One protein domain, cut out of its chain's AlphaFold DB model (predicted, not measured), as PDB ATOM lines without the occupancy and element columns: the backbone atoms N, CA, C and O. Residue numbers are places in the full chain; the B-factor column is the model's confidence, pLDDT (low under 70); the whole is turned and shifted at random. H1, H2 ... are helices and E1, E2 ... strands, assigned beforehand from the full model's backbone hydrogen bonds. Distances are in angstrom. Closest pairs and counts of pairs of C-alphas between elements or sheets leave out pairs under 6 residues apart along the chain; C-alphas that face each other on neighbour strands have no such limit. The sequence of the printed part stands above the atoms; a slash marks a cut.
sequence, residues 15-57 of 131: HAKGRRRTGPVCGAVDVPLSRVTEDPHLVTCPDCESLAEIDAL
ATOM      1  N   HIS A  15     254.014 261.015 313.843       93.75
ATOM      2  CA  HIS A  15     253.862 260.353 312.560       93.75
ATOM      3  C   HIS A  15     253.988 258.836 312.700       93.75
ATOM      4  O   HIS A  15     254.811 258.341 313.474       93.75
ATOM      5  N   ALA A  16     253.238 258.095 311.885       94.38
ATOM      6  CA  ALA A  16     253.423 256.654 311.762       94.38
ATOM      7  C   ALA A  16     254.780 256.347 311.111       94.38
ATOM      8  O   ALA A  16     255.143 256.955 310.098       94.38
ATOM      9  N   LYS A  17     255.535 255.406 311.678       92.38
ATOM     10  CA  LYS A  17     256.791 254.906 311.112       92.38
ATOM     11  C   LYS A  17     256.511 254.142 309.822       92.38
ATOM     12  O   LYS A  17     255.654 253.266 309.796       92.38
ATOM     13  N   GLY A  18     257.257 254.446 308.763       91.12
ATOM     14  CA  GLY A  18     257.216 253.633 307.551       91.12
ATOM     15  C   GLY A  18     257.882 252.278 307.787       91.12
ATOM     16  O   GLY A  18     258.986 252.213 308.329       91.12
ATOM     17  N   ARG A  19     257.260 251.185 307.341       86.12
ATOM     18  CA  ARG A  19     257.814 249.825 307.480       86.12
ATOM     19  C   ARG A  19     259.050 249.595 306.613       86.12
ATOM     20  O   ARG A  19     259.894 248.765 306.932       86.12
ATOM     21  N   ARG A  20     259.140 250.309 305.487       75.62
ATOM     22  CA  ARG A  20     260.108 250.053 304.401       75.62
ATOM     23  C   ARG A  20     261.107 251.190 304.190       75.62
ATOM     24  O   ARG A  20     261.939 251.118 303.289       75.62
ATOM     25  N   ARG A  21     261.026 252.252 304.993       75.38
ATOM     26  CA  ARG A  21     261.932 253.401 304.922       75.38
ATOM     27  C   ARG A  21     262.254 253.927 306.306       75.38
ATOM     28  O   ARG A  21     261.467 253.786 307.234       75.38
ATOM     29  N   THR A  22     263.396 254.590 306.418       81.38
ATOM     30  CA  THR A  22     263.732 255.316 307.642       81.38
ATOM     31  C   THR A  22     262.864 256.571 307.715       81.38
ATOM     32  O   THR A  22     262.823 257.344 306.758       81.38
ATOM     33  N   GLY A  23     262.157 256.762 308.830       88.50
ATOM     34  CA  GLY A  23     261.306 257.930 309.067       88.50
ATOM     35  C   GLY A  23     259.803 257.682 308.859       88.50
ATOM     36  O   GLY A  23     259.350 256.534 308.853       88.50
ATOM     37  N   PRO A  24     259.003 258.753 308.745       92.19
ATOM     38  CA  PRO A  24     257.549 258.650 308.748       92.19
ATOM     39  C   PRO A  24     256.955 258.258 307.396       92.19
ATOM     40  O   PRO A  24     257.483 258.636 306.347       92.19
ATOM     41  N   VAL A  25     255.811 257.569 307.422       92.19
ATOM     42  CA  VAL A  25     255.082 257.036 306.253       92.19
ATOM     43  C   VAL A  25     254.481 258.113 305.339       92.19
ATOM     44  O   VAL A  25     254.306 257.877 304.143       92.19
ATOM     45  N   CYS A  26     254.282 259.337 305.839       89.81
ATOM     46  CA  CYS A  26     253.883 260.489 305.021       89.81
ATOM     47  C   CYS A  26     255.059 261.220 304.361       89.81
ATOM     48  O   CYS A  26     254.870 261.982 303.424       89.81
ATOM     49  N   GLY A  27     256.291 260.958 304.807       88.12
ATOM     50  CA  GLY A  27     257.500 261.518 304.192       88.12
ATOM     51  C   GLY A  27     257.897 262.868 304.773       88.12
ATOM     52  O   GLY A  27     258.844 263.476 304.286       88.12
ATOM     53  N   ALA A  28     257.212 263.299 305.835       87.62
ATOM     54  CA  ALA A  28     257.555 264.447 306.658       87.62
ATOM     55  C   ALA A  28     258.903 264.239 307.375       87.62
ATOM     56  O   ALA A  28     258.967 263.864 308.541       87.62
ATOM     57  N   VAL A  29     260.001 264.435 306.656       80.25
ATOM     58  CA  VAL A  29     261.352 264.415 307.221       80.25
ATOM     59  C   VAL A  29     261.688 265.783 307.811       80.25
ATOM     60  O   VAL A  29     261.190 266.804 307.342       80.25
ATOM     61  N   ASP A  30     262.501 265.792 308.866       77.38
ATOM     62  CA  ASP A  30     263.060 267.006 309.482       77.38
ATOM     63  C   ASP A  30     262.031 268.049 309.968       77.38
ATOM     64  O   ASP A  30     262.349 269.231 310.115       77.38
ATOM     65  N   VAL A  31     260.794 267.626 310.270       77.25
ATOM     66  CA  VAL A  31     259.781 268.512 310.863       77.25
ATOM     67  C   VAL A  31     260.138 268.783 312.332       77.25
ATOM     68  O   VAL A  31     260.212 267.838 313.122       77.25
ATOM     69  N   PRO A  32     260.351 270.048 312.748       77.38
ATOM     70  CA  PRO A  32     260.717 270.361 314.123       77.38
ATOM     71  C   PRO A  32     259.689 269.843 315.130       77.38
ATOM     72  O   PRO A  32     258.489 270.005 314.927       77.38
ATOM     73  N   LEU A  33     260.174 269.279 316.242       78.69
ATOM     74  CA  LEU A  33     259.360 268.761 317.354       78.69
ATOM     75  C   LEU A  33     258.432 267.586 316.995       78.69
ATOM     76  O   LEU A  33     257.681 267.130 317.860       78.69
ATOM     77  N   SER A  34     258.494 267.066 315.766       85.38
ATOM     78  CA  SER A  34     257.738 265.882 315.379       85.38
ATOM     79  C   SER A  34     258.361 264.610 315.956       85.38
ATOM     80  O   SER A  34     259.545 264.554 316.308       85.38
ATOM     81  N   ARG A  35     257.537 263.572 316.099       90.69
ATOM     82  CA  ARG A  35     257.957 262.245 316.568       90.69
ATOM     83  C   ARG A  35     257.570 261.195 315.544       90.69
ATOM     84  O   ARG A  35     256.621 261.380 314.790       90.69
ATOM     85  N   VAL A  36     258.277 260.071 315.552       92.25
ATOM     86  CA  VAL A  36     257.933 258.890 314.755       92.25
ATOM     87  C   VAL A  36     257.626 257.743 315.713       92.25
ATOM     88  O   VAL A  36     258.411 257.486 316.623       92.25
ATOM     89  N   THR A  37     256.490 257.075 315.521       91.62
ATOM     90  CA  THR A  37     256.020 255.970 316.369       91.62
ATOM     91  C   THR A  37     255.622 254.757 315.532       91.62
ATOM     92  O   THR A  37     255.165 254.900 314.399       91.62
ATOM     93  N   GLU A  38     255.784 253.561 316.091       90.69
ATOM     94  CA  GLU A  38     255.211 252.322 315.542       90.69
ATOM     95  C   GLU A  38     253.810 252.032 316.089       90.69
ATOM     96  O   GLU A  38     253.084 251.251 315.484       90.69
ATOM     97  N   ASP A  39     253.426 252.662 317.205       91.06
ATOM     98  CA  ASP A  39     252.106 252.505 317.820       91.06
ATOM     99  C   ASP A  39     251.058 253.349 317.068       91.06
ATOM    100  O   ASP A  39     251.125 254.585 317.140       91.06
ATOM    101  N   PRO A  40     250.079 252.726 316.375       87.88
ATOM    102  CA  PRO A  40     249.044 253.440 315.630       87.88
ATOM    103  C   PRO A  40     248.192 254.360 316.508       87.88
ATOM    104  O   PRO A  40     247.744 255.401 316.035       87.88
ATOM    105  N   HIS A  41     248.004 254.030 317.790       89.75
ATOM    106  CA  HIS A  41     247.195 254.834 318.711       89.75
ATOM    107  C   HIS A  41     247.861 256.156 319.100       89.75
ATOM    108  O   HIS A  41     247.196 257.063 319.598       89.75
ATOM    109  N   LEU A  42     249.169 256.275 318.872       91.69
ATOM    110  CA  LEU A  42     249.929 257.493 319.136       91.69
ATOM    111  C   LEU A  42     250.049 258.396 317.902       91.69
ATOM    112  O   LEU A  42     250.602 259.488 318.021       91.69
ATOM    113  N   VAL A  43     249.569 257.969 316.729       92.00
ATOM    114  CA  VAL A  43     249.663 258.739 315.481       92.00
ATOM    115  C   VAL A  43     248.656 259.888 315.501       92.00
ATOM    116  O   VAL A  43     247.462 259.681 315.678       92.00
ATOM    117  N   THR A  44     249.142 261.114 315.294       91.56
ATOM    118  CA  THR A  44     248.312 262.333 315.251       91.56
ATOM    119  C   THR A  44     248.415 263.091 313.930       91.56
ATOM    120  O   THR A  44     247.702 264.070 313.725       91.56
ATOM    121  N   CYS A  45     249.312 262.673 313.031       90.38
ATOM    122  CA  CYS A  45     249.448 263.269 311.707       90.38
ATOM    123  C   CYS A  45     248.284 262.827 310.798       90.38
ATOM    124  O   CYS A  45     248.171 261.627 310.537       90.38
ATOM    125  N   PRO A  46     247.472 263.758 310.258       88.75
ATOM    126  CA  PRO A  46     246.323 263.412 309.416       88.75
ATOM    127  C   PRO A  46     246.735 262.751 308.092       88.75
ATOM    128  O   PRO A  46     246.013 261.912 307.566       88.75
ATOM    129  N   ASP A  47     247.929 263.059 307.581       89.69
ATOM    130  CA  ASP A  47     248.452 262.431 306.363       89.69
ATOM    131  C   ASP A  47     248.915 260.986 306.604       89.69
ATOM    132  O   ASP A  47     249.098 260.221 305.660       89.69
ATOM    133  N   CYS A  48     249.168 260.600 307.859       92.00
ATOM    134  CA  CYS A  48     249.698 259.278 308.175       92.00
ATOM    135  C   CYS A  48     248.636 258.183 308.222       92.00
ATOM    136  O   CYS A  48     249.020 257.033 308.055       92.00
ATOM    137  N   GLU A  49     247.360 258.495 308.455       84.69
ATOM    138  CA  GLU A  49     246.318 257.479 308.666       84.69
ATOM    139  C   GLU A  49     246.156 256.573 307.434       84.69
ATOM    140  O   GLU A  49     246.494 255.390 307.475       84.69
ATOM    141  N   SER A  50     245.778 257.154 306.295       84.94
ATOM    142  CA  SER A  50     245.603 256.412 305.037       84.94
ATOM    143  C   SER A  50     246.911 255.814 304.510       84.94
ATOM    144  O   SER A  50     246.937 254.716 303.950       84.94
ATOM    145  N   LEU A  51     248.033 256.509 304.709       89.75
ATOM    146  CA  LEU A  51     249.336 256.037 304.255       89.75
ATOM    147  C   LEU A  51     249.867 254.873 305.097       89.75
ATOM    148  O   LEU A  51     250.546 254.011 304.546       89.75
ATOM    149  N   ALA A  52     249.557 254.812 306.394       88.75
ATOM    150  CA  ALA A  52     249.922 253.686 307.250       88.75
ATOM    151  C   ALA A  52     249.156 252.415 306.863       88.75
ATOM    152  O   ALA A  52     249.748 251.336 306.835       88.75
ATOM    153  N   GLU A  53     247.876 252.543 306.507       87.62
ATOM    154  CA  GLU A  53     247.081 251.428 305.981       87.62
ATOM    155  C   GLU A  53     247.660 250.909 304.663       87.62
ATOM    156  O   GLU A  53     247.926 249.714 304.525       87.62
ATOM    157  N   ILE A  54     247.945 251.811 303.718       88.62
ATOM    158  CA  ILE A  54     248.572 251.448 302.443       88.62
ATOM    159  C   ILE A  54     249.941 250.803 302.674       88.62
ATOM    160  O   ILE A  54     250.251 249.790 302.046       88.62
ATOM    161  N   ASP A  55     250.769 251.342 303.572       89.44
ATOM    162  CA  ASP A  55     252.092 250.799 303.903       89.44
ATOM    163  C   ASP A  55     252.004 249.402 304.535       89.44
ATOM    164  O   ASP A  55     252.864 248.562 304.262       89.44
ATOM    165  N   ALA A  56     250.939 249.116 305.291       88.50
ATOM    166  CA  ALA A  56     250.691 247.816 305.910       88.50
ATOM    167  C   ALA A  56     250.254 246.717 304.925       88.50
ATOM    168  O   ALA A  56     250.445 245.539 305.234       88.50
ATOM    169  N   LEU A  57     249.710 247.067 303.751       89.75
ATOM    170  CA  LEU A  57     249.372 246.083 302.717       89.75
ATOM    171  C   LEU A  57     250.619 245.287 302.280       89.75
ATOM    172  O   LEU A  57     251.697 245.878 302.148       89.75
TER     173      LEU A  57
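This is residues 15 to 57 of the 131 residues of an uncharacterized protein of Micromonospora sp. Rc5 (UniProt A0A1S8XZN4). This is a small body with little regular structure, mostly loops, with the short helix H1 at one end of its longest axis and the loop round Pro 32 at the other. The short strand E1 runs beside residues 15 to 16. The printed part has 43 residues, with one named strand and then one named helix; the class is mixed, and only 12 residues are in named elements. It is compact, with a radius of gyration of the C-alphas of 9.2 A and spans of 29 by 20 by 15 A.

Look first at H1, residues 48 to 56, where every O i to N i+4 pair is within hydrogen-bond range. E1, residues 35 to 37, is apart from H1 and pairs with no named strand; residues 15 to 16 pair with its residues 36 to 37, parallel.

Find C-alpha 48 at (249.698, 259.278, 308.175); from there H1 runs 11.7 A to C-alpha 56 at (250.691, 247.816, 305.910). E1 begins at C-alpha 35, (257.957, 262.245, 316.568), and is 6.6 A long.

The C-alphas farthest apart, those of Pro 32 and Leu 57, are 29.1 A apart. Residues 15 to 34 hold no named element, and a short link of 10 residues joins E1 to H1. The printed part has no cut, and no printed residue is under 70 in pLDDT.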